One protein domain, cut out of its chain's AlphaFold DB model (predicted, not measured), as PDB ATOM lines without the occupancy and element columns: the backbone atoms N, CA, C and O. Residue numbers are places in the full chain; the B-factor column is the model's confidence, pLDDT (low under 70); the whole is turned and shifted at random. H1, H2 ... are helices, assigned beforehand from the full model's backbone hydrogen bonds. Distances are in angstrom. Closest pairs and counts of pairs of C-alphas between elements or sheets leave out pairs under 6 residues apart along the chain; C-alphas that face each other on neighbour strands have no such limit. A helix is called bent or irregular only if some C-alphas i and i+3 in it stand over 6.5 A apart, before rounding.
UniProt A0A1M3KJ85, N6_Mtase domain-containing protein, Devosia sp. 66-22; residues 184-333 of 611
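AT A GLANCE: This is residues 184 to 333 of the 611 residues of the protein "N6_Mtase domain-containing protein" of Devosia sp. 66-22 (UniProt A0A1M3KJ85). Two antiparallel pairs of helices, H1 beside H8 and H2 beside H9, cross each other steeply, with H9 packed across H1. The shorter helices H3 to H7 and their links extend the model past this body: H3 packs on H8, H5 packs on H2, H4 lies farthest out, and H6 and H7 make a small side group after H5. The printed part has 150 residues with nine named helices, H1 to H9 in order along the chain, and no named strand; the class is all helix. It is compact, with a radius of gyration of the C-alphas of 15.2 A, and the C-alphas span 45 by 33 by 32 A.

HOW THE PARTS SIT: H1, residues 184 to 206, is followed by H2, residues 211 to 229, which is close but not clearly touching it; they run opposite ways at a steep tilt of 48 degrees. H9, residues 317 to 331, touches both: its closest C-alphas to H1 are those of Lys 194 and Ala 324, 5.7 A apart, at a steep tilt of 60 degrees, the same way. Its closest C-alphas to H2 are those of Ile 219 and Ile 318, 6.4 A apart, at a shallow tilt of 16 degrees, opposite ways. The hub is H8, residues 294 to 307, touching three helices. Its residues 300 to 304 touch H1, the closest C-alphas being those of Leu 200 and Gln 300, 6.6 A apart, at a shallow tilt of 9 degrees, opposite ways. H3, residues 239 to 248, only just touches H8, with 3 pairs of C-alphas within 8 A, the closest those of Lys 239 and Ile 302, 6.2 A apart. H4, residues 251 to 255, touches no helix. H5, residues 263 to 272, touches H2, with the C-alphas of Met 224 and Leu 268 closest at 7.0 A, at a steep tilt of 67 degrees. H5 and H8 touch only at their ends, and only just, with 3 pairs within 8 A, the closest C-alphas being those of Thr 263 and Asp 294, 6.3 A apart. H6, residues 276 to 281, touches no helix and is apart from H2, while H7, residues 283 to 286, is near H2, with the C-alphas of Lys 216 and Gln 286 closest at 7.9 A. Leaving out H5 and H8, which touch only at their ends, the helix packing is part aligned, part crossed, with 2 of the 5 touching pairs that have a tilt at a shallow one. In H1 to H6 every O i to N i+4 pair is within hydrogen-bond range, against 7 of 10 in H8 and 9 of 11 in H9; H7 is too short for such a pair.

IN THESE COORDINATES: H1 begins at C-alpha 184, (83.978, 71.132, 147.812), and is 33.5 A long. H2 is 27.8 A long and begins at C-alpha 211, (97.873, 93.086, 127.713). H3 is 14.2 A and H5 12.5 A long; H4, H6 and H7 are shorter. H7 is irregular, with C-alphas 283 and 286 7.2 A apart, and H8, 18.7 A long, is only just irregular, with C-alphas 299 and 302 6.7 A apart. H9 is 21.7 A long and ends at C-alpha 331, (104.119, 87.388, 138.371).

THE WHOLE: The C-alphas of Glu 184 and Ala 252 are the two farthest apart, 49.1 A. The printed part has no cut. No link is long: those from H1 to H2, H3 to H4, H5 to H6 and H6 to H7 are tight, the others short. The mean pLDDT of the printed part is 85.3; residue 233, residues 309 to 315 and residues 327 to 333 are under 70.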
ATOM      1  N   GLU A 184      82.802  71.741 148.444       86.00
ATOM      2  CA  GLU A 184      83.978  71.132 147.812       86.00
ATOM      3  C   GLU A 184      83.835  71.047 146.286       86.00
ATOM      4  O   GLU A 184      84.764  71.372 145.531       86.00
ATOM      5  N   ARG A 185      82.651  70.653 145.806       82.88
ATOM      6  CA  ARG A 185      82.358  70.584 144.374       82.88
ATOM      7  C   ARG A 185      82.394  71.965 143.726       82.88
ATOM      8  O   ARG A 185      82.966  72.101 142.642       82.88
ATOM      9  N   LEU A 186      81.837  72.976 144.391       79.81
ATOM     10  CA  LEU A 186      81.874  74.360 143.929       79.81
ATOM     11  C   LEU A 186      83.315  74.877 143.838       79.81
ATOM     12  O   LEU A 186      83.713  75.395 142.794       79.81
ATOM     13  N   ALA A 187      84.128  74.662 144.877       81.38
ATOM     14  CA  ALA A 187      85.543  75.038 144.881       81.38
ATOM     15  C   ALA A 187      86.318  74.348 143.742       81.38
ATOM     16  O   ALA A 187      87.083  74.983 143.011       81.38
ATOM     17  N   SER A 188      86.061  73.057 143.524       84.94
ATOM     18  CA  SER A 188      86.658  72.291 142.426       84.94
ATOM     19  C   SER A 188      86.254  72.819 141.044       84.94
ATOM     20  O   SER A 188      87.083  72.864 140.132       84.94
ATOM     21  N   GLN A 189      84.993  73.224 140.865       83.31
ATOM     22  CA  GLN A 189      84.516  73.841 139.623       83.31
ATOM     23  C   GLN A 189      85.150  75.214 139.391       83.31
ATOM     24  O   GLN A 189      85.610  75.476 138.280       83.31
ATOM     25  N   GLN A 190      85.244  76.055 140.426       82.19
ATOM     26  CA  GLN A 190      85.918  77.355 140.349       82.19
ATOM     27  C   GLN A 190      87.392  77.206 139.942       82.19
ATOM     28  O   GLN A 190      87.883  77.956 139.098       82.19
ATOM     29  N   GLU A 191      88.098  76.215 140.487       84.69
ATOM     30  CA  GLU A 191      89.499  75.957 140.136       84.69
ATOM     31  C   GLU A 191      89.659  75.463 138.688       84.69
ATOM     32  O   GLU A 191      90.581  75.872 137.976       84.69
ATOM     33  N   ARG A 192      88.744  74.614 138.204       87.81
ATOM     34  CA  ARG A 192      88.722  74.201 136.789       87.81
ATOM     35  C   ARG A 192      88.440  75.383 135.863       87.81
ATOM     36  O   ARG A 192      89.166  75.556 134.885       87.81
ATOM     37  N   LEU A 193      87.474  76.231 136.219       87.62
ATOM     38  CA  LEU A 193      87.140  77.437 135.468       87.62
ATOM     39  C   LEU A 193      88.354  78.366 135.351       87.62
ATOM     40  O   LEU A 193      88.695  78.792 134.249       87.62
ATOM     41  N   LYS A 194      89.075  78.609 136.454       86.75
ATOM     42  CA  LYS A 194      90.323  79.393 136.457       86.75
ATOM     43  C   LYS A 194      91.361  78.827 135.483       86.75
ATOM     44  O   LYS A 194      91.975  79.588 134.734       86.75
ATOM     45  N   LYS A 195      91.533  77.501 135.438       89.88
ATOM     46  CA  LYS A 195      92.450  76.837 134.491       89.88
ATOM     47  C   LYS A 195      92.002  76.986 133.039       89.88
ATOM     48  O   LYS A 195      92.840  77.222 132.168       89.88
ATOM     49  N   ASP A 196      90.709  76.874 132.758       91.25
ATOM     50  CA  ASP A 196      90.187  77.049 131.400       91.25
ATOM     51  C   ASP A 196      90.275  78.508 130.933       91.25
ATOM     52  O   ASP A 196      90.645  78.757 129.785       91.25
ATOM     53  N   ILE A 197      90.075  79.477 131.833       90.75
ATOM     54  CA  ILE A 197      90.321  80.904 131.576       90.75
ATOM     55  C   ILE A 197      91.793  81.149 131.231       90.75
ATOM     56  O   ILE A 197      92.085  81.809 130.238       90.75
ATOM     57  N   GLN A 198      92.732  80.574 131.989       89.44
ATOM     58  CA  GLN A 198      94.166  80.686 131.690       89.44
ATOM     59  C   GLN A 198      94.526  80.077 130.327       89.44
ATOM     60  O   GLN A 198      95.357  80.617 129.594       89.44
ATOM     61  N   ARG A 199      93.897  78.956 129.952       92.12
ATOM     62  CA  ARG A 199      94.062  78.355 128.620       92.12
ATOM     63  C   ARG A 199      93.498  79.251 127.522       92.12
ATOM     64  O   ARG A 199      94.138  79.391 126.482       92.12
ATOM     65  N   LEU A 200      92.330  79.853 127.739       92.44
ATOM     66  CA  LEU A 200      91.729  80.796 126.798       92.44
ATOM     67  C   LEU A 200      92.606  82.044 126.629       92.44
ATOM     68  O   LEU A 200      92.874  82.451 125.502       92.44
ATOM     69  N   GLU A 201      93.130  82.591 127.727       89.62
ATOM     70  CA  GLU A 201      94.088  83.698 127.705       89.62
ATOM     71  C   GLU A 201      95.338  83.337 126.883       89.62
ATOM     72  O   GLU A 201      95.743  84.110 126.018       89.62
ATOM     73  N   ASN A 202      95.925  82.149 127.077       90.44
ATOM     74  CA  ASN A 202      97.075  81.703 126.278       90.44
ATOM     75  C   ASN A 202      96.761  81.683 124.774       90.44
ATOM     76  O   ASN A 202      97.551  82.192 123.980       90.44
ATOM     77  N   LYS A 203      95.584  81.179 124.388       93.12
ATOM     78  CA  LYS A 203      95.139  81.145 122.985       93.12
ATOM     79  C   LYS A 203      94.903  82.540 122.400       93.12
ATOM     80  O   LYS A 203      95.148  82.758 121.216       93.12
ATOM     81  N   LEU A 204      94.451  83.498 123.213       90.94
ATOM     82  CA  LEU A 204      94.382  84.906 122.810       90.94
ATOM     83  C   LEU A 204      95.791  85.469 122.554       90.94
ATOM     84  O   LEU A 204      96.015  86.102 121.521       90.94
ATOM     85  N   ARG A 205      96.765  85.167 123.425       88.81
ATOM     86  CA  ARG A 205      98.162  85.609 123.255       88.81
ATOM     87  C   ARG A 205      98.810  85.026 121.999       88.81
ATOM     88  O   ARG A 205      99.523  85.750 121.313       88.81
ATOM     89  N   GLU A 206      98.537  83.764 121.667       91.88
ATOM     90  CA  GLU A 206      98.990  83.126 120.416       91.88
ATOM     91  C   GLU A 206      98.482  83.864 119.164       91.88
ATOM     92  O   GLU A 206      99.163  83.891 118.141       91.88
ATOM     93  N   LYS A 207      97.321  84.525 119.253       88.81
ATOM     94  CA  LYS A 207      96.780  85.411 118.209       88.81
ATOM     95  C   LYS A 207      97.299  86.855 118.278       88.81
ATOM     96  O   LYS A 207      96.813  87.709 117.545       88.81
ATOM     97  N   GLY A 208      98.253  87.150 119.157       88.12
ATOM     98  CA  GLY A 208      98.781  88.500 119.370       88.12
ATOM     99  C   GLY A 208      97.894  89.397 120.241       88.12
ATOM    100  O   GLY A 208      98.213  90.567 120.444       88.12
ATOM    101  N   ILE A 209      96.805  88.867 120.803       87.38
ATOM    102  CA  ILE A 209      95.908  89.605 121.694       87.38
ATOM    103  C   ILE A 209      96.482  89.504 123.106       87.38
ATOM    104  O   ILE A 209      96.348  88.487 123.788       87.38
ATOM    105  N   THR A 210      97.171  90.556 123.537       82.94
ATOM    106  CA  THR A 210      97.883  90.592 124.820       82.94
ATOM    107  C   THR A 210      97.589  91.881 125.588       82.94
ATOM    108  O   THR A 210      97.057  92.849 125.039       82.94
ATOM    109  N   GLY A 211      97.939  91.893 126.874       82.12
ATOM    110  CA  GLY A 211      97.873  93.086 127.713       82.12
ATOM    111  C   GLY A 211      96.454  93.501 128.136       82.12
ATOM    112  O   GLY A 211      95.495  92.744 127.954       82.12
ATOM    113  N   PRO A 212      96.315  94.723 128.689       82.12
ATOM    114  CA  PRO A 212      95.090  95.177 129.350       82.12
ATOM    115  C   PRO A 212      93.839  95.113 128.470       82.12
ATOM    116  O   PRO A 212      92.768  94.752 128.946       82.12
ATOM    117  N   ARG A 213      93.963  95.398 127.168       85.88
ATOM    118  CA  ARG A 213      92.832  95.367 126.230       85.88
ATOM    119  C   ARG A 213      92.249  93.959 126.064       85.88
ATOM    120  O   ARG A 213      91.032  93.794 126.079       85.88
ATOM    121  N   GLY A 214      93.103  92.938 125.951       87.25
ATOM    122  CA  GLY A 214      92.659  91.541 125.878       87.25
ATOM    123  C   GLY A 214      91.992  91.080 127.176       87.25
ATOM    124  O   GLY A 214      90.962  90.413 127.140       87.25
ATOM    125  N   HIS A 215      92.541  91.502 128.318       86.31
ATOM    126  CA  HIS A 215      91.994  91.225 129.649       86.31
ATOM    127  C   HIS A 215      90.609  91.847 129.853       86.31
ATOM    128  O   HIS A 215      89.683  91.143 130.256       86.31
ATOM    129  N   LYS A 216      90.442  93.131 129.500       88.62
ATOM    130  CA  LYS A 216      89.137  93.809 129.529       88.62
ATOM    131  C   LYS A 216      88.117  93.062 128.680       88.62
ATOM    132  O   LYS A 216      87.034  92.739 129.161       88.62
ATOM    133  N   PHE A 217      88.467  92.741 127.434       90.88
ATOM    134  CA  PHE A 217      87.546  92.057 126.529       90.88
ATOM    135  C   PHE A 217      87.159  90.658 127.024       90.88
ATOM    136  O   PHE A 217      85.998  90.273 126.902       90.88
ATOM    137  N   LEU A 218      88.088  89.915 127.635       91.31
ATOM    138  CA  LEU A 218      87.775  88.622 128.243       91.31
ATOM    139  C   LEU A 218      86.709  88.761 129.337       91.31
ATOM    140  O   LEU A 218      85.765  87.981 129.366       91.31
ATOM    141  N   ILE A 219      86.805  89.788 130.182       91.19
ATOM    142  CA  ILE A 219      85.791  90.066 131.207       91.19
ATOM    143  C   ILE A 219      84.432  90.394 130.568       91.19
ATOM    144  O   ILE A 219      83.421  89.856 131.011       91.19
ATOM    145  N   TYR A 220      84.389  91.166 129.474       93.81
ATOM    146  CA  TYR A 220      83.138  91.396 128.730       93.81
ATOM    147  C   TYR A 220      82.549  90.119 128.115       93.81
ATOM    148  O   TYR A 220      81.330  89.980 128.082       93.81
ATOM    149  N   LEU A 221      83.373  89.168 127.661       93.25
ATOM    150  CA  LEU A 221      82.882  87.874 127.171       93.25
ATOM    151  C   LEU A 221      82.192  87.072 128.281       93.25
ATOM    152  O   LEU A 221      81.145  86.475 128.048       93.25
ATOM    153  N   PHE A 222      82.753  87.069 129.492       91.62
ATOM    154  CA  PHE A 222      82.121  86.404 130.632       91.62
ATOM    155  C   PHE A 222      80.899  87.165 131.147       91.62
ATOM    156  O   PHE A 222      79.909  86.536 131.510       91.62
ATOM    157  N   PHE A 223      80.915  88.499 131.106       91.56
ATOM    158  CA  PHE A 223      79.718  89.301 131.355       91.56
ATOM    159  C   PHE A 223      78.602  88.970 130.355       91.56
ATOM    160  O   PHE A 223      77.465  88.782 130.770       91.56
ATOM    161  N   MET A 224      78.921  88.812 129.063       92.44
ATOM    162  CA  MET A 224      77.966  88.343 128.052       92.44
ATOM    163  C   MET A 224      77.401  86.970 128.410       92.44
ATOM    164  O   MET A 224      76.191  86.798 128.354       92.44
ATOM    165  N   ALA A 225      78.239  86.002 128.790       89.00
ATOM    166  CA  ALA A 225      77.754  84.678 129.179       89.00
ATOM    167  C   ALA A 225      76.778  84.752 130.364       89.00
ATOM    168  O   ALA A 225      75.679  84.212 130.293       89.00
ATOM    169  N   LEU A 226      77.136  85.503 131.409       87.25
ATOM    170  CA  LEU A 226      76.290  85.722 132.587       87.25
ATOM    171  C   LEU A 226      74.984  86.457 132.253       87.25
ATOM    172  O   LEU A 226      73.933  86.163 132.822       87.25
ATOM    173  N   TYR A 227      75.046  87.426 131.341       88.56
ATOM    174  CA  TYR A 227      73.882  88.156 130.852       88.56
ATOM    175  C   TYR A 227      72.934  87.236 130.075       88.56
ATOM    176  O   TYR A 227      71.725  87.247 130.294       88.56
ATOM    177  N   GLU A 228      73.481  86.408 129.184       87.62
ATOM    178  CA  GLU A 228      72.714  85.483 128.352       87.62
ATOM    179  C   GLU A 228      72.134  84.310 129.154       87.62
ATOM    180  O   GLU A 228      71.037  83.856 128.835       87.62
ATOM    181  N   ASP A 229      72.791  83.866 130.228       81.69
ATOM    182  CA  ASP A 229      72.254  82.838 131.130       81.69
ATOM    183  C   ASP A 229      70.919  83.266 131.761       81.69
ATOM    184  O   ASP A 229      70.006  82.446 131.897       81.69
ATOM    185  N   LYS A 230      70.729  84.565 132.040       77.06
ATOM    186  CA  LYS A 230      69.439  85.101 132.519       77.06
ATOM    187  C   LYS A 230      68.305  84.967 131.497       77.06
ATOM    188  O   LYS A 230      67.139  85.036 131.880       77.06
ATOM    189  N   ARG A 231      68.614  84.764 130.210       76.94
ATOM    190  CA  ARG A 231      67.621  84.521 129.146       76.94
ATOM    191  C   ARG A 231      67.156  83.063 129.095       76.94
ATOM    192  O   ARG A 231      66.244  82.739 128.335       76.94
ATOM    193  N   GLY A 232      67.764  82.172 129.878       75.25
ATOM    194  CA  GLY A 232      67.376  80.767 129.955       75.25
ATOM    195  C   GLY A 232      67.528  80.047 128.613       75.25
ATOM    196  O   GLY A 232      68.625  79.937 128.073       75.25
ATOM    197  N   LYS A 233      66.422  79.525 128.067       69.25
ATOM    198  CA  LYS A 233      66.422  78.706 126.837       69.25
ATOM    199  C   LYS A 233      66.853  79.482 125.587       69.25
ATOM    200  O   LYS A 233      67.402  78.870 124.675       69.25
ATOM    201  N   ASP A 234      66.686  80.803 125.590       79.50
ATOM    202  CA  ASP A 234      67.014  81.689 124.466       79.50
ATOM    203  C   ASP A 234      68.434  82.281 124.564       79.50
ATOM    204  O   ASP A 234      68.731  83.326 123.974       79.50
ATOM    205  N   THR A 235      69.309  81.642 125.348       85.81
ATOM    206  CA  THR A 235      70.707  82.050 125.529       85.81
ATOM    207  C   THR A 235      71.509  81.948 124.231       85.81
ATOM    208  O   THR A 235      71.585  80.898 123.579       85.81
ATOM    209  N   ARG A 236      72.187  83.042 123.875       92.25
ATOM    210  CA  ARG A 236      73.127  83.104 122.746       92.25
ATOM    211  C   ARG A 236      74.548  82.689 123.144       92.25
ATOM    212  O   ARG A 236      75.417  82.620 122.281       92.25
ATOM    213  N   ALA A 237      74.782  82.343 124.413       90.38
ATOM    214  CA  ALA A 237      76.061  81.835 124.921       90.38
ATOM    215  C   ALA A 237      76.253  80.315 124.712       90.38
ATOM    216  O   ALA A 237      77.127  79.701 125.316       90.38
ATOM    217  N   THR A 238      75.460  79.705 123.828       90.25
ATOM    218  CA  THR A 238      75.601  78.307 123.391       90.25
ATOM    219  C   THR A 238      75.953  78.246 121.915       90.25
ATOM    220  O   THR A 238      75.717  79.201 121.172       90.25
ATOM    221  N   LYS A 239      76.459  77.106 121.438       90.94
ATOM    222  CA  LYS A 239      76.798  76.945 120.020       90.94
ATOM    223  C   LYS A 239      75.569  77.142 119.135       90.94
ATOM    224  O   LYS A 239      75.641  77.849 118.135       90.94
ATOM    225  N   ALA A 240      74.446  76.534 119.514       89.19
ATOM    226  CA  ALA A 240      73.194  76.651 118.773       89.19
ATOM    227  C   ALA A 240      72.646  78.088 118.807       89.19
ATOM    228  O   ALA A 240      72.322  78.635 117.755       89.19
ATOM    229  N   GLY A 241      72.605  78.716 119.987       91.12
ATOM    230  CA  GLY A 241      72.104  80.083 120.146       91.12
ATOM    231  C   GLY A 241      72.956  81.121 119.417       91.12
ATOM    232  O   GLY A 241      72.417  81.978 118.720       91.12
ATOM    233  N   PHE A 242      74.285  81.011 119.500       94.50
ATOM    234  CA  PHE A 242      75.210  81.909 118.805       94.50
ATOM    235  C   PHE A 242      75.059  81.818 117.281       94.50
ATOM    236  O   PHE A 242      74.985  82.841 116.598       94.50
ATOM    237  N   LEU A 243      74.980  80.598 116.736       93.62
ATOM    238  CA  LEU A 243      74.790  80.381 115.300       93.62
ATOM    239  C   LEU A 243      73.424  80.877 114.825       93.62
ATOM    240  O   LEU A 243      73.359  81.562 113.806       93.62
ATOM    241  N   SER A 244      72.362  80.596 115.582       93.50
ATOM    242  CA  SER A 244      71.013  81.078 115.276       93.50
ATOM    243  C   SER A 244      70.955  82.606 115.254       93.50
ATOM    244  O   SER A 244      70.440  83.191 114.301       93.50
ATOM    245  N   TYR A 245      71.561  83.268 116.244       94.25
ATOM    246  CA  TYR A 245      71.659  84.725 116.279       94.25
ATOM    247  C   TYR A 245      72.426  85.275 115.070       94.25
ATOM    248  O   TYR A 245      71.930  86.166 114.382       94.25
ATOM    249  N   ARG A 246      73.590  84.694 114.749       92.12
ATOM    250  CA  ARG A 246      74.374  85.059 113.560       92.12
ATOM    251  C   ARG A 246      73.553  84.951 112.279       92.12
ATOM    252  O   ARG A 246      73.613  85.832 111.426       92.12
ATOM    253  N   GLU A 247      72.812  83.861 112.116       91.69
ATOM    254  CA  GLU A 247      71.978  83.612 110.938       91.69
ATOM    255  C   GLU A 247      70.783  84.565 110.861       91.69
ATOM    256  O   GLU A 247      70.422  84.975 109.756       91.69
ATOM    257  N   GLY A 248      70.249  84.992 112.005       91.38
ATOM    258  CA  GLY A 248      69.185  85.991 112.108       91.38
ATOM    259  C   GLY A 248      69.611  87.427 111.781       91.38
ATOM    260  O   GLY A 248      68.751  88.254 111.484       91.38
ATOM    261  N   LEU A 249      70.915  87.741 111.782       90.94
ATOM    262  CA  LEU A 249      71.395  89.083 111.433       90.94
ATOM    263  C   LEU A 249      71.039  89.461 109.987       90.94
ATOM    264  O   LEU A 249      71.106  88.643 109.059       90.94
ATOM    265  N   SER A 250      70.724  90.743 109.780       88.44
ATOM    266  CA  SER A 250      70.465  91.288 108.446       88.44
ATOM    267  C   SER A 250      71.701  91.159 107.546       88.44
ATOM    268  O   SER A 250      72.842  91.185 108.013       88.44
ATOM    269  N   ASN A 251      71.495  91.069 106.228       83.62
ATOM    270  CA  ASN A 251      72.612  91.020 105.276       83.62
ATOM    271  C   ASN A 251      73.502  92.270 105.361       83.62
ATOM    272  O   ASN A 251      74.710  92.168 105.176       83.62
ATOM    273  N   ALA A 252      72.924  93.432 105.680       84.00
ATOM    274  CA  ALA A 252      73.681  94.658 105.906       84.00
ATOM    275  C   ALA A 252      74.590  94.545 107.142       84.00
ATOM    276  O   ALA A 252      75.764  94.891 107.061       84.00
ATOM    277  N   ALA A 253      74.087  93.991 108.251       81.69
ATOM    278  CA  ALA A 253      74.879  93.774 109.463       81.69
ATOM    279  C   ALA A 253      76.005  92.749 109.234       81.69
ATOM    280  O   ALA A 253      77.162  93.029 109.553       81.69
ATOM    281  N   LYS A 254      75.697  91.608 108.596       79.06
ATOM    282  CA  LYS A 254      76.671  90.544 108.266       79.06
ATOM    283  C   LYS A 254      77.802  91.019 107.352       79.06
ATOM    284  O   LYS A 254      78.938  90.577 107.499       79.06
ATOM    285  N   ASN A 255      77.481  91.897 106.402       81.25
ATOM    286  CA  ASN A 255      78.440  92.424 105.431       81.25
ATOM    287  C   ASN A 255      79.075  93.748 105.868       81.25
ATOM    288  O   ASN A 255      79.932  94.269 105.151       81.25
ATOM    289  N   SER A 256      78.679  94.298 107.020       85.38
ATOM    290  CA  SER A 256      79.318  95.489 107.569       85.38
ATOM    291  C   SER A 256      80.793  95.198 107.839       85.38
ATOM    292  O   SER A 256      81.157  94.140 108.355       85.38
ATOM    293  N   GLN A 257      81.664  96.143 107.496       81.56
ATOM    294  CA  GLN A 257      83.100  95.988 107.731       81.56
ATOM    295  C   GLN A 257      83.427  95.819 109.225       81.56
ATOM    296  O   GLN A 257      84.433  95.206 109.568       81.56
ATOM    297  N   GLU A 258      82.563  96.337 110.099       82.06
ATOM    298  CA  GLU A 258      82.713  96.292 111.550       82.06
ATOM    299  C   GLU A 258      82.415  94.905 112.146       82.06
ATOM    300  O   GLU A 258      83.157  94.456 113.025       82.06
ATOM    301  N   PHE A 259      81.387  94.205 111.643       85.38
ATOM    302  CA  PHE A 259      80.893  92.947 112.226       85.38
ATOM    303  C   PHE A 259      81.076  91.703 111.347       85.38
ATOM    304  O   PHE A 259      80.709  90.601 111.762       85.38
ATOM    305  N   ARG A 260      81.657  91.834 110.149       86.25
ATOM    306  CA  ARG A 260      81.967  90.682 109.290       86.25
ATOM    307  C   ARG A 260      82.910  89.714 110.016       86.25
ATOM    308  O   ARG A 260      84.030  90.093 110.343       86.25
ATOM    309  N   ASP A 261      82.453  88.474 110.218       88.81
ATOM    310  CA  ASP A 261      83.139  87.425 111.007       88.81
ATOM    311  C   ASP A 261      83.371  87.804 112.487       88.81
ATOM    312  O   ASP A 261      84.280  87.304 113.143       88.81
ATOM    313  N   ARG A 262      82.561  88.733 113.012       91.75
ATOM    314  CA  ARG A 262      82.691  89.325 114.353       91.75
ATOM    315  C   ARG A 262      81.325  89.461 115.027       91.75
ATOM    316  O   ARG A 262      80.965  90.500 115.584       91.75
ATOM    317  N   THR A 263      80.548  88.384 114.987       93.50
ATOM    318  CA  THR A 263      79.188  88.304 115.537       93.50
ATOM    319  C   THR A 263      79.166  88.595 117.035       93.50
ATOM    320  O   THR A 263      78.248  89.255 117.523       93.50
ATOM    321  N   VAL A 264      80.193  88.160 117.774       94.25
ATOM    322  CA  VAL A 264      80.300  88.434 119.216       94.25
ATOM    323  C   VAL A 264      80.378  89.932 119.514       94.25
ATOM    324  O   VAL A 264      79.816  90.393 120.504       94.25
ATOM    325  N   HIS A 265      81.020  90.714 118.640       93.69
ATOM    326  CA  HIS A 265      81.092  92.165 118.789       93.69
ATOM    327  C   HIS A 265      79.745  92.812 118.525       93.69
ATOM    328  O   HIS A 265      79.397  93.712 119.273       93.69
ATOM    329  N   HIS A 266      78.982  92.331 117.538       94.31
ATOM    330  CA  HIS A 266      77.615  92.803 117.311       94.31
ATOM    331  C   HIS A 266      76.725  92.497 118.521       94.31
ATOM    332  O   HIS A 266      76.008  93.366 119.002       94.31
ATOM    333  N   LEU A 267      76.787  91.269 119.044       94.50
ATOM    334  CA  LEU A 267      76.050  90.871 120.245       94.50
ATOM    335  C   LEU A 267      76.389  91.762 121.449       94.50
ATOM    336  O   LEU A 267      75.496  92.258 122.127       94.50
ATOM    337  N   LEU A 268      77.670  92.015 121.698       95.06
ATOM    338  CA  LEU A 268      78.081  92.891 122.789       95.06
ATOM    339  C   LEU A 268      77.675  94.348 122.542       95.06
ATOM    340  O   LEU A 268      76.991  94.930 123.377       95.06
ATOM    341  N   SER A 269      78.085  94.945 121.423       93.06
ATOM    342  CA  SER A 269      77.990  96.394 121.218       93.06
ATOM    343  C   SER A 269      76.621  96.887 120.771       93.06
ATOM    344  O   SER A 269      76.332  98.051 121.010       93.06
ATOM    345  N   GLN A 270      75.808  96.054 120.114       92.31
ATOM    346  CA  GLN A 270      74.504  96.468 119.576       92.31
ATOM    347  C   GLN A 270      73.319  95.948 120.390       92.31
ATOM    348  O   GLN A 270      72.231  96.499 120.281       92.31
ATOM    349  N   GLU A 271      73.512  94.906 121.204       93.62
ATOM    350  CA  GLU A 271      72.424  94.316 121.992       93.62
ATOM    351  C   GLU A 271      72.666  94.488 123.490       93.62
ATOM    352  O   GLU A 271      71.885  95.133 124.177       93.62
ATOM    353  N   ILE A 272      73.752  93.911 124.013       94.44
ATOM    354  CA  ILE A 272      73.943  93.790 125.465       94.44
ATOM    355  C   ILE A 272      74.337  95.126 126.089       94.44
ATOM    356  O   ILE A 272      73.779  95.523 127.104       94.44
ATOM    357  N   LEU A 273      75.303  95.829 125.501       94.94
ATOM    358  CA  LEU A 273      75.777  97.112 126.027       94.94
ATOM    359  C   LEU A 273      74.805  98.269 125.755       94.94
ATOM    360  O   LEU A 273      74.935  99.323 126.380       94.94
ATOM    361  N   GLU A 274      73.838  98.061 124.863       94.88
ATOM    362  CA  GLU A 274      72.761  99.007 124.559       94.88
ATOM    363  C   GLU A 274      71.478  98.737 125.356       94.88
ATOM    364  O   GLU A 274      70.567  99.569 125.334       94.88
ATOM    365  N   ASP A 275      71.416  97.638 126.117       92.81
ATOM    366  CA  ASP A 275      70.359  97.421 127.102       92.81
ATOM    367  C   ASP A 275      70.264  98.617 128.063       92.81
ATOM    368  O   ASP A 275      71.274  99.154 128.530       92.81
ATOM    369  N   VAL A 276      69.037  99.056 128.355       91.06
ATOM    370  CA  VAL A 276      68.779 100.298 129.101       91.06
ATOM    371  C   VAL A 276      69.426 100.260 130.486       91.06
ATOM    372  O   VAL A 276      70.011 101.258 130.927       91.06
ATOM    373  N   ASP A 277      69.372  99.116 131.163       89.31
ATOM    374  CA  ASP A 277      69.904  98.980 132.512       89.31
ATOM    375  C   ASP A 277      71.436  98.862 132.481       89.31
ATOM    376  O   ASP A 277      72.121  99.545 133.247       89.31
ATOM    377  N   VAL A 278      71.995  98.099 131.535       91.56
ATOM    378  CA  VAL A 278      73.456  97.979 131.341       91.56
ATOM    379  C   VAL A 278      74.085  99.331 130.989       91.56
ATOM    380  O   VAL A 278      75.110  99.737 131.561       91.56
ATOM    381  N   LYS A 279      73.454 100.066 130.070       91.62
ATOM    382  CA  LYS A 279      73.903 101.381 129.614       91.62
ATOM    383  C   LYS A 279      73.789 102.423 130.718       91.62
ATOM    384  O   LYS A 279      74.740 103.172 130.944       91.62
ATOM    385  N   SER A 280      72.672 102.450 131.448       89.38
ATOM    386  CA  SER A 280      72.462 103.409 132.542       89.38
ATOM    387  C   SER A 280      73.389 103.173 133.741       89.38
ATOM    388  O   SER A 280      73.802 104.139 134.388       89.38
ATOM    389  N   ALA A 281      73.799 101.926 133.994       89.88
ATOM    390  CA  ALA A 281      74.842 101.604 134.968       89.88
ATOM    391  C   ALA A 281      76.234 102.111 134.533       89.88
ATOM    392  O   ALA A 281      77.135 102.293 135.361       89.88
ATOM    393  N   GLY A 282      76.430 102.384 133.241       91.94
ATOM    394  CA  GLY A 282      77.716 102.772 132.673       91.94
ATOM    395  C   GLY A 282      78.688 101.597 132.606       91.94
ATOM    396  O   GLY A 282      79.874 101.779 132.867       91.94
ATOM    397  N   ILE A 283      78.193 100.392 132.308       93.19
ATOM    398  CA  ILE A 283      79.032  99.201 132.109       93.19
ATOM    399  C   ILE A 283      79.825  99.314 130.800       93.19
ATOM    400  O   ILE A 283      80.974  98.902 130.745       93.19
ATOM    401  N   ALA A 284      79.265  99.953 129.770       92.69
ATOM    402  CA  ALA A 284      79.906 100.103 128.461       92.69
ATOM    403  C   ALA A 284      81.099 101.085 128.431       92.69
ATOM    404  O   ALA A 284      81.823 101.138 127.440       92.69
ATOM    405  N   THR A 285      81.341 101.872 129.491       91.31
ATOM    406  CA  THR A 285      82.292 103.007 129.461       91.31
ATOM    407  C   THR A 285      83.756 102.611 129.277       91.31
ATOM    408  O   THR A 285      84.588 103.464 128.993       91.31
ATOM    409  N   GLN A 286      84.088 101.339 129.495       91.00
ATOM    410  CA  GLN A 286      85.448 100.799 129.382       91.00
ATOM    411  C   GLN A 286      85.532  99.689 128.321       91.00
ATOM    412  O   GLN A 286      86.449  98.869 128.356       91.00
ATOM    413  N   TYR A 287      84.538  99.590 127.433       91.81
ATOM    414  CA  TYR A 287      84.503  98.557 126.405       91.81
ATOM    415  C   TYR A 287      85.461  98.902 125.264       91.81
ATOM    416  O   TYR A 287      85.339  99.941 124.619       91.81
ATOM    417  N   GLU A 288      86.402  98.000 124.999       89.06
ATOM    418  CA  GLU A 288      87.382  98.132 123.923       89.06
ATOM    419  C   GLU A 288      87.348  96.859 123.059       89.06
ATOM    420  O   GLU A 288      87.853  95.814 123.484       89.06
ATOM    421  N   PRO A 289      86.759  96.891 121.847       87.50
ATOM    422  CA  PRO A 289      86.644  95.699 121.013       87.50
ATOM    423  C   PRO A 289      88.026  95.222 120.553       87.50
ATOM    424  O   PRO A 289      88.882  96.035 120.220       87.50
ATOM    425  N   ILE A 290      88.251  93.910 120.479       90.62
ATOM    426  CA  ILE A 290      89.471  93.278 119.922       90.62
ATOM    427  C   ILE A 290      89.159  92.530 118.627       90.62
ATOM    428  O   ILE A 290      88.006  92.172 118.410       90.62
ATOM    429  N   ASP A 291      90.149  92.238 117.790       89.06
ATOM    430  CA  ASP A 291      89.924  91.381 116.621       89.06
ATOM    431  C   ASP A 291      89.761  89.913 117.054       89.06
ATOM    432  O   ASP A 291      90.734  89.245 117.406       89.06
ATOM    433  N   LEU A 292      88.513  89.435 117.116       92.25
ATOM    434  CA  LEU A 292      88.175  88.081 117.560       92.25
ATOM    435  C   LEU A 292      87.179  87.437 116.583       92.25
ATOM    436  O   LEU A 292      85.989  87.741 116.669       92.25
ATOM    437  N   PRO A 293      87.657  86.560 115.682       93.25
ATOM    438  CA  PRO A 293      86.821  85.879 114.694       93.25
ATOM    439  C   PRO A 293      85.788  84.927 115.304       93.25
ATOM    440  O   PRO A 293      86.062  84.286 116.327       93.25
ATOM    441  N   ASP A 294      84.660  84.727 114.619       94.38
ATOM    442  CA  ASP A 294      83.591  83.818 115.062       94.38
ATOM    443  C   ASP A 294      84.090  82.378 115.255       94.38
ATOM    444  O   ASP A 294      83.693  81.704 116.206       94.38
ATOM    445  N   ASP A 295      85.001  81.903 114.399       95.38
ATOM    446  CA  ASP A 295      85.589  80.560 114.526       95.38
ATOM    447  C   ASP A 295      86.340  80.378 115.856       95.38
ATOM    448  O   ASP A 295      86.263  79.320 116.485       95.38
ATOM    449  N   PHE A 296      87.025  81.424 116.332       95.62
ATOM    450  CA  PHE A 296      87.693  81.383 117.631       95.62
ATOM    451  C   PHE A 296      86.671  81.344 118.766       95.62
ATOM    452  O   PHE A 296      86.818  80.544 119.690       95.62
ATOM    453  N   VAL A 297      85.620  82.165 118.686       95.75
ATOM    454  CA  VAL A 297      84.542  82.193 119.686       95.75
ATOM    455  C   VAL A 297      83.890  80.815 119.798       95.75
ATOM    456  O   VAL A 297      83.828  80.243 120.886       95.75
ATOM    457  N   LEU A 298      83.507  80.221 118.668       95.69
ATOM    458  CA  LEU A 298      82.862  78.909 118.609       95.69
ATOM    459  C   LEU A 298      83.753  77.767 119.120       95.69
ATOM    460  O   LEU A 298      83.241  76.828 119.727       95.69
ATOM    461  N   LYS A 299      85.070  77.818 118.877       95.12
ATOM    462  CA  LYS A 299      86.003  76.742 119.265       95.12
ATOM    463  C   LYS A 299      86.598  76.894 120.661       95.12
ATOM    464  O   LYS A 299      87.005  75.889 121.236       95.12
ATOM    465  N   GLN A 300      86.729  78.119 121.169       95.44
ATOM    466  CA  GLN A 300      87.507  78.403 122.383       95.44
ATOM    467  C   GLN A 300      86.691  79.036 123.507       95.44
ATOM    468  O   GLN A 300      87.017  78.818 124.669       95.44
ATOM    469  N   VAL A 301      85.654  79.806 123.175       94.62
ATOM    470  CA  VAL A 301      84.876  80.582 124.149       94.62
ATOM    471  C   VAL A 301      83.580  79.853 124.503       94.62
ATOM    472  O   VAL A 301      83.373  79.502 125.661       94.62
ATOM    473  N   ILE A 302      82.754  79.532 123.503       93.25
ATOM    474  CA  ILE A 302      81.472  78.836 123.693       93.25
ATOM    475  C   ILE A 302      81.603  77.515 124.473       93.25
ATOM    476  O   ILE A 302      80.791  77.298 125.368       93.25
ATOM    477  N   PRO A 303      82.618  76.654 124.248       91.38
ATOM    478  CA  PRO A 303      82.739  75.413 125.016       91.38
ATOM    479  C   PRO A 303      82.922  75.637 126.520       91.38
ATOM    480  O   PRO A 303      82.466  74.819 127.315       91.38
ATOM    481  N   ILE A 304      83.567  76.739 126.921       90.62
ATOM    482  CA  ILE A 304      83.678  77.112 128.335       90.62
ATOM    483  C   ILE A 304      82.284  77.472 128.855       90.62
ATOM    484  O   ILE A 304      81.856  76.921 129.862       90.62
ATOM    485  N   PHE A 305      81.542  78.315 128.135       88.44
ATOM    486  CA  PHE A 305      80.195  78.727 128.548       88.44
ATOM    487  C   PHE A 305      79.196  77.569 128.607       88.44
ATOM    488  O   PHE A 305      78.340  77.547 129.476       88.44
ATOM    489  N   GLU A 306      79.330  76.558 127.749       84.06
ATOM    490  CA  GLU A 306      78.482  75.360 127.805       84.06
ATOM    491  C   GLU A 306      78.884  74.380 128.921       84.06
ATOM    492  O   GLU A 306      78.076  73.538 129.320       84.06
ATOM    493  N   THR A 307      80.124  74.461 129.417       82.88
ATOM    494  CA  THR A 307      80.640  73.582 130.480       82.88
ATOM    495  C   THR A 307      80.219  74.052 131.869       82.88
ATOM    496  O   THR A 307      79.952  73.224 132.745       82.88
ATOM    497  N   TYR A 308      80.173  75.367 132.087       79.69
ATOM    498  CA  TYR A 308      79.871  75.973 133.380       79.69
ATOM    499  C   TYR A 308      78.471  76.592 133.355       79.69
ATOM    500  O   TYR A 308      78.151  77.363 132.463       79.69
ATOM    501  N   SER A 309      77.642  76.260 134.347       68.81
ATOM    502  CA  SER A 309      76.373  76.962 134.573       68.81
ATOM    503  C   SER A 309      76.657  78.201 135.405       68.81
ATOM    504  O   SER A 309      77.167  78.066 136.522       68.81
ATOM    505  N   PHE A 310      76.328  79.387 134.898       69.06
ATOM    506  CA  PHE A 310      76.471  80.622 135.661       69.06
ATOM    507  C   PHE A 310      75.139  81.159 136.207       69.06
ATOM    508  O   PHE A 310      75.125  82.143 136.947       69.06
ATOM    509  N   ALA A 311      74.030  80.480 135.896       54.91
ATOM    510  CA  ALA A 311      72.670  80.861 136.272       54.91
ATOM    511  C   ALA A 311      72.413  80.927 137.794       54.91
ATOM    512  O   ALA A 311      71.598  81.735 138.234       54.91
ATOM    513  N   ASP A 312      73.123  80.134 138.606       55.41
ATOM    514  CA  ASP A 312      72.802  79.957 140.034       55.41
ATOM    515  C   ASP A 312      73.590  80.867 140.999       55.41
ATOM    516  O   ASP A 312      73.569  80.636 142.205       55.41
ATOM    517  N   ALA A 313      74.301  81.894 140.510       52.66
ATOM    518  CA  ALA A 313      75.107  82.844 141.307       52.66
ATOM    519  C   ALA A 313      76.188  82.232 142.237       52.66
ATOM    520  O   ALA A 313      76.968  82.962 142.838       52.66
ATOM    521  N   ALA A 314      76.292  80.905 142.340       57.47
ATOM    522  CA  ALA A 314      77.254  80.229 143.207       57.47
ATOM    523  C   ALA A 314      78.703  80.374 142.707       57.47
ATOM    524  O   ALA A 314      79.651  80.332 143.491       57.47
ATOM    525  N   ILE A 315      78.895  80.539 141.395       64.38
ATOM    526  CA  ILE A 315      80.210  80.769 140.793       64.38
ATOM    527  C   ILE A 315      80.343  82.258 140.466       64.38
ATOM    528  O   ILE A 315      79.734  82.742 139.515       64.38
ATOM    529  N   ASP A 316      81.207  82.963 141.204       73.44
ATOM    530  CA  ASP A 316      81.665  84.313 140.857       73.44
ATOM    531  C   ASP A 316      82.574  84.246 139.617       73.44
ATOM    532  O   ASP A 316      83.802  84.212 139.712       73.44
ATOM    533  N   ALA A 317      81.970  84.135 138.432       77.94
ATOM    534  CA  ALA A 317      82.704  83.935 137.186       77.94
ATOM    535  C   ALA A 317      83.544  85.157 136.802       77.94
ATOM    536  O   ALA A 317      84.691  84.999 136.387       77.94
ATOM    537  N   ILE A 318      83.015  86.371 136.980       77.50
ATOM    538  CA  ILE A 318      83.768  87.606 136.720       77.50
ATOM    539  C   ILE A 318      84.933  87.730 137.703       77.50
ATOM    540  O   ILE A 318      86.050  88.011 137.270       77.50
ATOM    541  N   GLY A 319      84.719  87.458 138.995       75.12
ATOM    542  CA  GLY A 319      85.805  87.411 139.969       75.12
ATOM    543  C   GLY A 319      86.829  86.328 139.638       75.12
ATOM    544  O   GLY A 319      88.024  86.595 139.670       75.12
ATOM    545  N   ALA A 320      86.401  85.136 139.214       77.81
ATOM    546  CA  ALA A 320      87.308  84.069 138.796       77.81
ATOM    547  C   ALA A 320      88.168  84.471 137.587       77.81
ATOM    548  O   ALA A 320      89.368  84.188 137.582       77.81
ATOM    549  N   VAL A 321      87.588  85.156 136.591       81.69
ATOM    550  CA  VAL A 321      88.323  85.718 135.445       81.69
ATOM    551  C   VAL A 321      89.300  86.777 135.911       81.69
ATOM    552  O   VAL A 321      90.486  86.677 135.609       81.69
ATOM    553  N   PHE A 322      88.833  87.755 136.681       77.44
ATOM    554  CA  PHE A 322      89.678  88.830 137.176       77.44
ATOM    555  C   PHE A 322      90.850  88.289 138.000       77.44
ATOM    556  O   PHE A 322      91.994  88.619 137.713       77.44
ATOM    557  N   GLU A 323      90.605  87.381 138.947       76.12
ATOM    558  CA  GLU A 323      91.657  86.752 139.747       76.12
ATOM    559  C   GLU A 323      92.626  85.911 138.898       76.12
ATOM    560  O   GLU A 323      93.823  85.854 139.190       76.12
ATOM    561  N   ALA A 324      92.133  85.204 137.874       78.50
ATOM    562  CA  ALA A 324      92.984  84.426 136.974       78.50
ATOM    563  C   ALA A 324      93.933  85.331 136.173       78.50
ATOM    564  O   ALA A 324      95.099  84.975 135.995       78.50
ATOM    565  N   LEU A 325      93.449  86.500 135.746       75.69
ATOM    566  CA  LEU A 325      94.234  87.508 135.033       75.69
ATOM    567  C   LEU A 325      95.188  88.268 135.977       75.69
ATOM    568  O   LEU A 325      96.361  88.453 135.649       75.69
ATOM    569  N   ALA A 326      94.723  88.638 137.175       70.00
ATOM    570  CA  ALA A 326      95.491  89.370 138.182       70.00
ATOM    571  C   ALA A 326      96.691  88.564 138.703       70.00
ATOM    572  O   ALA A 326      97.812  89.063 138.668       70.00
ATOM    573  N   ARG A 327      96.504  87.280 139.057       65.56
ATOM    574  CA  ARG A 327      97.597  86.385 139.504       65.56
ATOM    575  C   ARG A 327      98.738  86.263 138.497       65.56
ATOM    576  O   ARG A 327      99.869  85.935 138.852       65.56
ATOM    577  N   ARG A 328      98.447  86.466 137.212       64.44
ATOM    578  CA  ARG A 328      99.463  86.434 136.163       64.44
ATOM    579  C   ARG A 328     100.172  87.777 136.015       64.44
ATOM    580  O   ARG A 328     101.384  87.779 135.850       64.44
ATOM    581  N   ALA A 329      99.449  88.886 136.160       61.50
ATOM    582  CA  ALA A 329     100.026  90.230 136.221       61.50
ATOM    583  C   ALA A 329     100.882  90.466 137.486       61.50
ATOM    584  O   ALA A 329     101.850  91.225 137.445       61.50
ATOM    585  N   GLU A 330     100.572  89.782 138.592       56.44
ATOM    586  CA  GLU A 330     101.395  89.728 139.810       56.44
ATOM    587  C   GLU A 330     102.762  89.080 139.565       56.44
ATOM    588  O   GLU A 330     103.772  89.606 140.027       56.44
ATOM    589  N   LYS A 331     102.832  87.991 138.781       56.06
ATOM    590  CA  LYS A 331     104.119  87.388 138.371       56.06
ATOM    591  C   LYS A 331     104.977  88.342 137.536       56.06
ATOM    592  O   LYS A 331     106.198  88.232 137.566       56.06
ATOM    593  N   ASP A 332     104.337  89.291 136.854       49.31
ATOM    594  CA  ASP A 332     104.983  90.375 136.109       49.31
ATOM    595  C   ASP A 332     105.250  91.628 136.988       49.31
ATOM    596  O   ASP A 332     105.606  92.689 136.470       49.31
ATOM    597  N   ASN A 333     105.126  91.503 138.321       44.34
ATOM    598  CA  ASN A 333     105.482  92.488 139.355       44.34
ATOM    599  C   ASN A 333     104.672  93.804 139.344       44.34
ATOM    600  O   ASN A 333     105.180  94.845 139.767       44.34
TER     601      ASN A 333